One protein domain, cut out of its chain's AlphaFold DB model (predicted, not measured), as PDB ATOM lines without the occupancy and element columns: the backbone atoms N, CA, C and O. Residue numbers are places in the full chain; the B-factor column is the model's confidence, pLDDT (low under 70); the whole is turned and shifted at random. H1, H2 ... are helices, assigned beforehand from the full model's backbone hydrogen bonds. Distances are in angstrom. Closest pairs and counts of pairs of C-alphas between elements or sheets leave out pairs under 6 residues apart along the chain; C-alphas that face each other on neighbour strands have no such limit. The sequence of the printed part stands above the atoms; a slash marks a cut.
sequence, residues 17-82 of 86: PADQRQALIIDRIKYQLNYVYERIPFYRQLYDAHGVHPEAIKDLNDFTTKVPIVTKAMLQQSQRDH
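What this domain is: This is residues 17 to 82 of the 86 residues of a protein of Candidatus Thiodiazotropha endolucinida (UniProt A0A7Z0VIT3). The long helix H1 makes much of the length of a rod; H2 turns off its end as a corner, the chain folds back to H3 near the first half of H1, then returns to H4 near H2 at the far end. The printed part, 66 residues with four named helices in the order H1 to H4 and no named strand, is all helix. It is only just loose, close to compact, with a radius of gyration of the C-alphas of 13.2 A and spans of 44 by 20 by 20 A.

How they stand to each other: H1, residues 18 to 39, and H2, residues 41 to 49, touch only at the corner, H1 with residues 36 to 38 alone; their closest C-alphas, Tyr 37 and Arg 44, are 4.5 A apart, the lines about perpendicular at 74 degrees. H3, residues 60 to 66, is close to H1 but not clearly touching, closest C-alphas Ile 26 and Leu 60 at 6.4 A. H4, residues 72 to 81, is likewise close to H2 but not clearly touching, closest C-alphas Phe 42 and Ser 78 at 6.7 A. Each helix has every O i to N i+4 pair within hydrogen-bond range.

Where its parts are: H1 spans 31.2 A from C-alpha 18 at (199.500, 233.370, 169.178); H2 12.0 A; H3 10.0 A; H4 14.4 A to C-alpha 81 at (233.140, 218.362, 149.474).

The domain as a whole: The farthest C-alphas, Pro 17 and Asp 81, are 44.3 A apart. The printed part has no cut, no link is long, and no printed residue is under 70 in pLDDT.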
ATOM      1  N   PRO A  17     200.117 237.500 171.563       97.00
ATOM      2  CA  PRO A  17     199.034 236.681 171.027       97.00
ATOM      3  C   PRO A  17     199.538 235.688 169.973       97.00
ATOM      4  O   PRO A  17     200.459 235.980 169.205       97.00
ATOM      5  N   ALA A  18     198.972 234.480 169.968       94.25
ATOM      6  CA  ALA A  18     199.500 233.370 169.178       94.25
ATOM      7  C   ALA A  18     199.493 233.648 167.664       94.25
ATOM      8  O   ALA A  18     200.450 233.294 166.977       94.25
ATOM      9  N   ASP A  19     198.456 234.318 167.171       95.12
ATOM     10  CA  ASP A  19     198.294 234.772 165.787       95.12
ATOM     11  C   ASP A  19     199.378 235.785 165.386       95.12
ATOM     12  O   ASP A  19     200.062 235.604 164.377       95.12
ATOM     13  N   GLN A  20     199.615 236.796 166.226       95.75
ATOM     14  CA  GLN A  20     200.661 237.797 166.005       95.75
ATOM     15  C   GLN A  20     202.053 237.162 166.053       95.75
ATOM     16  O   GLN A  20     202.916 237.454 165.224       95.75
ATOM     17  N   ARG A  21     202.274 236.236 166.991       95.25
ATOM     18  CA  ARG A  21     203.527 235.483 167.090       95.25
ATOM     19  C   ARG A  21     203.762 234.622 165.855       95.25
ATOM     20  O   ARG A  21     204.882 234.587 165.355       95.25
ATOM     21  N   GLN A  22     202.731 233.948 165.352       94.31
ATOM     22  CA  GLN A  22     202.835 233.110 164.161       94.31
ATOM     23  C   GLN A  22     203.161 233.932 162.911       94.31
ATOM     24  O   GLN A  22     204.026 233.511 162.143       94.31
ATOM     25  N   ALA A  23     202.555 235.115 162.751       95.00
ATOM     26  CA  ALA A  23     202.894 236.056 161.681       95.00
ATOM     27  C   ALA A  23     204.382 236.461 161.730       95.00
ATOM     28  O   ALA A  23     205.103 236.340 160.743       95.00
ATOM     29  N   LEU A  24     204.891 236.823 162.914       96.19
ATOM     30  CA  LEU A  24     206.311 237.163 163.076       96.19
ATOM     31  C   LEU A  24     207.248 235.979 162.802       96.19
ATOM     32  O   LEU A  24     208.338 236.164 162.255       96.19
ATOM     33  N   ILE A  25     206.862 234.768 163.209       96.38
ATOM     34  CA  ILE A  25     207.664 233.565 162.966       96.38
ATOM     35  C   ILE A  25     207.738 233.283 161.465       96.38
ATOM     36  O   ILE A  25     208.840 233.049 160.966       96.38
ATOM     37  N   ILE A  26     206.615 233.319 160.740       97.06
ATOM     38  CA  ILE A  26     206.632 233.003 159.307       97.06
ATOM     39  C   ILE A  26     207.431 234.032 158.505       97.06
ATOM     40  O   ILE A  26     208.192 233.644 157.621       97.06
ATOM     41  N   ASP A  27     207.352 235.317 158.857       96.69
ATOM     42  CA  ASP A  27     208.140 236.363 158.198       96.69
ATOM     43  C   ASP A  27     209.644 236.155 158.411       96.69
ATOM     44  O   ASP A  27     210.437 236.232 157.468       96.69
ATOM     45  N   ARG A  28     210.052 235.794 159.635       97.31
ATOM     46  CA  ARG A  28     211.454 235.463 159.942       97.31
ATOM     47  C   ARG A  28     211.926 234.202 159.229       97.31
ATOM     48  O   ARG A  28     213.056 234.174 158.748       97.31
ATOM     49  N   ILE A  29     211.080 233.175 159.141       97.62
ATOM     50  CA  ILE A  29     211.392 231.948 158.399       97.62
ATOM     51  C   ILE A  29     211.600 232.275 156.921       97.62
ATOM     52  O   ILE A  29     212.627 231.894 156.367       97.62
ATOM     53  N   LYS A  30     210.690 233.028 156.291       97.00
ATOM     54  CA  LYS A  30     210.824 233.448 154.885       97.00
ATOM     55  C   LYS A  30     212.121 234.213 154.647       97.00
ATOM     56  O   LYS A  30     212.837 233.906 153.695       97.00
ATOM     57  N   TYR A  31     212.456 235.162 155.521       97.81
ATOM     58  CA  TYR A  31     213.729 235.881 155.447       97.81
ATOM     59  C   TYR A  31     214.924 234.921 155.510       97.81
ATOM     60  O   TYR A  31     215.811 234.975 154.659       97.81
ATOM     61  N   GLN A  32     214.928 234.001 156.479       98.00
ATOM     62  CA  GLN A  32     216.026 233.054 156.656       98.00
ATOM     63  C   GLN A  32     216.166 232.104 155.461       98.00
ATOM     64  O   GLN A  32     217.287 231.858 155.022       98.00
ATOM     65  N   LEU A  33     215.054 231.594 154.920       97.69
ATOM     66  CA  LEU A  33     215.046 230.710 153.751       97.69
ATOM     67  C   LEU A  33     215.635 231.399 152.518       97.69
ATOM     68  O   LEU A  33     216.479 230.811 151.847       97.69
ATOM     69  N   ASN A  34     215.247 232.651 152.256       97.94
ATOM     70  CA  ASN A  34     215.833 233.439 151.171       97.94
ATOM     71  C   ASN A  34     217.331 233.661 151.399       97.94
ATOM     72  O   ASN A  34     218.141 233.357 150.527       97.94
ATOM     73  N   TYR A  35     217.718 234.085 152.604       98.31
ATOM     74  CA  TYR A  35     219.118 234.325 152.945       98.31
ATOM     75  C   TYR A  35     220.002 233.089 152.710       98.31
ATOM     76  O   TYR A  35     221.064 233.195 152.092       98.31
ATOM     77  N   VAL A  36     219.584 231.905 153.178       97.62
ATOM     78  CA  VAL A  36     220.392 230.684 153.009       97.62
ATOM     79  C   VAL A  36     220.409 230.204 151.562       97.62
ATOM     80  O   VAL A  36     221.463 229.782 151.089       97.62
ATOM     81  N   TYR A  37     219.290 230.320 150.843       97.75
ATOM     82  CA  TYR A  37     219.202 229.950 149.430       97.75
ATOM     83  C   TYR A  37     220.100 230.839 148.549       97.75
ATOM     84  O   TYR A  37     220.783 230.372 147.632       97.75
ATOM     85  N   GLU A  38     220.173 232.133 148.858       97.62
ATOM     86  CA  GLU A  38     220.999 233.092 148.125       97.62
ATOM     87  C   GLU A  38     222.490 232.993 148.461       97.62
ATOM     88  O   GLU A  38     223.327 233.204 147.580       97.62
ATOM     89  N   ARG A  39     222.850 232.689 149.713       96.94
ATOM     90  CA  ARG A  39     224.245 232.832 150.170       96.94
ATOM     91  C   ARG A  39     224.988 231.534 150.417       96.94
ATOM     92  O   ARG A  39     226.215 231.557 150.442       96.94
ATOM     93  N   ILE A  40     224.289 230.420 150.614       95.50
ATOM     94  CA  ILE A  40     224.917 229.168 151.040       95.50
ATOM     95  C   ILE A  40     224.642 228.083 149.988       95.50
ATOM     96  O   ILE A  40     223.525 227.564 149.928       95.50
ATOM     97  N   PRO A  41     225.653 227.685 149.184       94.88
ATOM     98  CA  PRO A  41     225.482 226.708 148.104       94.88
ATOM     99  C   PRO A  41     224.831 225.392 148.542       94.88
ATOM    100  O   PRO A  41     223.982 224.875 147.823       94.88
ATOM    101  N   PHE A  42     225.161 224.902 149.744       96.31
ATOM    102  CA  PHE A  42     224.549 223.705 150.330       96.31
ATOM    103  C   PHE A  42     223.014 223.788 150.380       96.31
ATOM    104  O   PHE A  42     222.335 222.865 149.940       96.31
ATOM    105  N   TYR A  43     222.459 224.898 150.883       97.38
ATOM    106  CA  TYR A  43     221.008 225.060 150.998       97.38
ATOM    107  C   TYR A  43     220.349 225.257 149.638       97.38
ATOM    108  O   TYR A  43     219.280 224.701 149.414       97.38
ATOM    109  N   ARG A  44     220.993 225.986 148.717       97.00
ATOM    110  CA  ARG A  44     220.495 226.122 147.343       97.00
ATOM    111  C   ARG A  44     220.343 224.764 146.669       97.00
ATOM    112  O   ARG A  44     219.254 224.419 146.238       97.00
ATOM    113  N   GLN A  45     221.416 223.973 146.662       96.12
ATOM    114  CA  GLN A  45     221.424 222.643 146.051       96.12
ATOM    115  C   GLN A  45     220.410 221.708 146.709       96.12
ATOM    116  O   GLN A  45     219.701 220.986 146.015       96.12
ATOM    117  N   LEU A  46     220.323 221.735 148.042       97.19
ATOM    118  CA  LEU A  46     219.353 220.932 148.773       97.19
ATOM    119  C   LEU A  46     217.915 221.317 148.407       97.19
ATOM    120  O   LEU A  46     217.082 220.446 148.187       97.19
ATOM    121  N   TYR A  47     217.605 222.608 148.351       97.31
ATOM    122  CA  TYR A  47     216.252 223.067 148.057       97.31
ATOM    123  C   TYR A  47     215.879 222.793 146.597       97.31
ATOM    124  O   TYR A  47     214.817 222.225 146.353       97.31
ATOM    125  N   ASP A  48     216.786 223.065 145.654       96.81
ATOM    126  CA  ASP A  48     216.589 222.777 144.228       96.81
ATOM    127  C   ASP A  48     216.374 221.275 143.979       96.81
ATOM    128  O   ASP A  48     215.462 220.893 143.246       96.81
ATOM    129  N   ALA A  49     217.143 220.402 144.645       96.44
ATOM    130  CA  ALA A  49     216.992 218.947 144.535       96.44
ATOM    131  C   ALA A  49     215.633 218.431 145.042       96.44
ATOM    132  O   ALA A  49     215.166 217.383 144.599       96.44
ATOM    133  N   HIS A  50     214.996 219.167 145.956       95.69
ATOM    134  CA  HIS A  50     213.664 218.865 146.482       95.69
ATOM    135  C   HIS A  50     212.549 219.698 145.819       95.69
ATOM    136  O   HIS A  50     211.392 219.587 146.223       95.69
ATOM    137  N   GLY A  51     212.866 220.520 144.810       95.50
ATOM    138  CA  GLY A  51     211.899 221.391 144.132       95.50
ATOM    139  C   GLY A  51     211.295 222.469 145.040       95.50
ATOM    140  O   GLY A  51     210.153 222.886 144.842       95.50
ATOM    141  N   VAL A  52     212.029 222.890 146.071       95.31
ATOM    142  CA  VAL A  52     211.581 223.875 147.057       95.31
ATOM    143  C   VAL A  52     212.186 225.227 146.720       95.31
ATOM    144  O   VAL A  52     213.400 225.370 146.656       95.31
ATOM    145  N   HIS A  53     211.345 226.250 146.593       94.56
ATOM    146  CA  HIS A  53     211.795 227.638 146.510       94.56
ATOM    147  C   HIS A  53     211.243 228.439 147.695       94.56
ATOM    148  O   HIS A  53     210.092 228.212 148.084       94.56
ATOM    149  N   PRO A  54     212.012 229.385 148.274       93.88
ATOM    150  CA  PRO A  54     211.566 230.179 149.422       93.88
ATOM    151  C   PRO A  54     210.216 230.885 149.210       93.88
ATOM    152  O   PRO A  54     209.419 230.989 150.139       93.88
ATOM    153  N   GLU A  55     209.925 231.307 147.977       93.62
ATOM    154  CA  GLU A  55     208.666 231.961 147.590       93.62
ATOM    155  C   GLU A  55     207.430 231.050 147.726       93.62
ATOM    156  O   GLU A  55     206.307 231.530 147.884       93.62
ATOM    157  N   ALA A  56     207.619 229.726 147.701       93.38
ATOM    158  CA  ALA A  56     206.545 228.739 147.805       93.38
ATOM    159  C   ALA A  56     206.095 228.463 149.253       93.38
ATOM    160  O   ALA A  56     205.172 227.665 149.454       93.38
ATOM    161  N   ILE A  57     206.747 229.081 150.245       96.31
ATOM    162  CA  ILE A  57     206.469 228.899 151.672       96.31
ATOM    163  C   ILE A  57     205.604 230.054 152.167       96.31
ATOM    164  O   ILE A  57     206.107 231.151 152.409       96.31
ATOM    165  N   LYS A  58     204.293 229.835 152.313       94.38
ATOM    166  CA  LYS A  58     203.343 230.890 152.704       94.38
ATOM    167  C   LYS A  58     203.045 230.894 154.195       94.38
ATOM    168  O   LYS A  58     202.894 231.981 154.756       94.38
ATOM    169  N   ASP A  59     203.022 229.715 154.809       95.44
ATOM    170  CA  ASP A  59     202.700 229.479 156.215       95.44
ATOM    171  C   ASP A  59     203.622 228.420 156.865       95.44
ATOM    172  O   ASP A  59     204.558 227.899 156.252       95.44
ATOM    173  N   LEU A  60     203.388 228.127 158.150       94.75
ATOM    174  CA  LEU A  60     204.173 227.135 158.899       94.75
ATOM    175  C   LEU A  60     203.949 225.693 158.424       94.75
ATOM    176  O   LEU A  60     204.829 224.845 158.608       94.75
ATOM    177  N   ASN A  61     202.795 225.399 157.827       96.38
ATOM    178  CA  ASN A  61     202.497 224.071 157.306       96.38
ATOM    179  C   ASN A  61     203.289 223.814 156.020       96.38
ATOM    180  O   ASN A  61     203.917 222.764 155.886       96.38
ATOM    181  N   ASP A  62     203.355 224.799 155.124       96.50
ATOM    182  CA  ASP A  62     204.243 224.779 153.962       96.50
ATOM    183  C   ASP A  62     205.697 224.556 154.382       96.50
ATOM    184  O   ASP A  62     206.375 223.704 153.816       96.50
ATOM    185  N   PHE A  63     206.170 225.285 155.399       96.00
ATOM    186  CA  PHE A  63     207.530 225.117 155.911       96.00
ATOM    187  C   PHE A  63     207.785 223.675 156.367       96.00
ATOM    188  O   PHE A  63     208.757 223.058 155.946       96.00
ATOM    189  N   THR A  64     206.882 223.123 157.177       95.50
ATOM    190  CA  THR A  64     207.040 221.786 157.770       95.50
ATOM    191  C   THR A  64     206.955 220.665 156.733       95.50
ATOM    192  O   THR A  64     207.623 219.645 156.872       95.50
ATOM    193  N   THR A  65     206.124 220.832 155.702       96.12
ATOM    194  CA  THR A  65     205.855 219.781 154.707       96.12
ATOM    195  C   THR A  65     206.783 219.834 153.500       96.12
ATOM    196  O   THR A  65     207.085 218.789 152.928       96.12
ATOM    197  N   LYS A  66     207.231 221.031 153.099       95.69
ATOM    198  CA  LYS A  66     208.034 221.223 151.886       95.69
ATOM    199  C   LYS A  66     209.523 221.305 152.184       95.69
ATOM    200  O   LYS A  66     210.307 220.744 151.428       95.69
ATOM    201  N   VAL A  67     209.942 222.007 153.241       96.94
ATOM    202  CA  VAL A  67     211.373 222.271 153.466       96.94
ATOM    203  C   VAL A  67     212.070 221.001 153.971       96.94
ATOM    204  O   VAL A  67     211.666 220.448 154.995       96.94
ATOM    205  N   PRO A  68     213.134 220.527 153.295       96.56
ATOM    206  CA  PRO A  68     213.822 219.308 153.696       96.56
ATOM    207  C   PRO A  68     214.549 219.485 155.034       96.56
ATOM    208  O   PRO A  68     215.171 220.517 155.306       96.56
ATOM    209  N   ILE A  69     214.519 218.436 155.858       97.00
ATOM    210  CA  ILE A  69     215.239 218.403 157.132       97.00
ATOM    211  C   ILE A  69     216.734 218.242 156.857       97.00
ATOM    212  O   ILE A  69     217.172 217.278 156.230       97.00
ATOM    213  N   VAL A  70     217.537 219.160 157.391       96.81
ATOM    214  CA  VAL A  70     218.996 219.047 157.352       96.81
ATOM    215  C   VAL A  70     219.457 218.050 158.407       96.81
ATOM    216  O   VAL A  70     219.223 218.233 159.601       96.81
ATOM    217  N   THR A  71     220.159 217.006 157.974       97.75
ATOM    218  CA  THR A  71     220.743 216.009 158.877       97.75
ATOM    219  C   THR A  71     222.235 216.248 159.086       97.75
ATOM    220  O   THR A  71     222.926 216.845 158.256       97.75
ATOM    221  N   LYS A  72     222.774 215.705 160.182       96.56
ATOM    222  CA  LYS A  72     224.217 215.736 160.461       96.56
ATOM    223  C   LYS A  72     225.045 215.140 159.316       96.56
ATOM    224  O   LYS A  72     226.089 215.690 158.977       96.56
ATOM    225  N   ALA A  73     224.577 214.042 158.718       97.12
ATOM    226  CA  ALA A  73     225.279 213.370 157.627       97.12
ATOM    227  C   ALA A  73     225.431 214.279 156.397       97.12
ATOM    228  O   ALA A  73     226.504 214.323 155.797       97.12
ATOM    229  N   MET A  74     224.397 215.061 156.072       96.19
ATOM    230  CA  MET A  74     224.431 216.021 154.963       96.19
ATOM    231  C   MET A  74     225.450 217.133 155.211       96.19
ATOM    232  O   MET A  74     226.227 217.463 154.320       96.19
ATOM    233  N   LEU A  75     225.511 217.662 156.438       94.12
ATOM    234  CA  LEU A  75     226.508 218.671 156.812       94.12
ATOM    235  C   LEU A  75     227.936 218.114 156.745       94.12
ATOM    236  O   LEU A  75     228.832 218.769 156.220       94.12
ATOM    237  N   GLN A  76     228.151 216.885 157.226       94.75
ATOM    238  CA  GLN A  76     229.451 216.212 157.130       94.75
ATOM    239  C   GLN A  76     229.870 215.957 155.680       94.75
ATOM    240  O   GLN A  76     231.058 216.014 155.378       94.75
ATOM    241  N   GLN A  77     228.921 215.630 154.799       94.50
ATOM    242  CA  GLN A  77     229.192 215.466 153.374       94.50
ATOM    243  C   GLN A  77     229.564 216.813 152.745       94.50
ATOM    244  O   GLN A  77     230.633 216.927 152.160       94.50
ATOM    245  N   SER A  78     228.774 217.862 152.998       93.19
ATOM    246  CA  SER A  78     229.062 219.215 152.512       93.19
ATOM    247  C   SER A  78     230.435 219.732 152.954       93.19
ATOM    248  O   SER A  78     231.114 220.380 152.163       93.19
ATOM    249  N   GLN A  79     230.867 219.442 154.186       93.00
ATOM    250  CA  GLN A  79     232.207 219.808 154.664       93.00
ATOM    251  C   GLN A  79     233.324 219.003 153.992       93.00
ATOM    252  O   GLN A  79     234.411 219.533 153.795       93.00
ATOM    253  N   ARG A  80     233.086 217.730 153.650       93.38
ATOM    254  CA  ARG A  80     234.057 216.910 152.905       93.38
ATOM    255  C   ARG A  80     234.231 217.413 151.474       93.38
ATOM    256  O   ARG A  80     235.358 217.474 150.996       93.38
ATOM    257  N   ASP A  81     233.135 217.818 150.838       91.94
ATOM    258  CA  ASP A  81     233.140 218.362 149.474       91.94
ATOM    259  C   ASP A  81     233.732 219.786 149.432       91.94
ATOM    260  O   ASP A  81     234.375 220.182 148.456       91.94
ATOM    261  N   HIS A  82     233.569 220.546 150.522       88.50
ATOM    262  CA  HIS A  82     234.056 221.917 150.681       88.50
ATOM    263  C   HIS A  82     234.794 222.102 152.021       88.50
ATOM    264  O   HIS A  82     234.238 222.683 152.959       88.50
TER     265      HIS A  82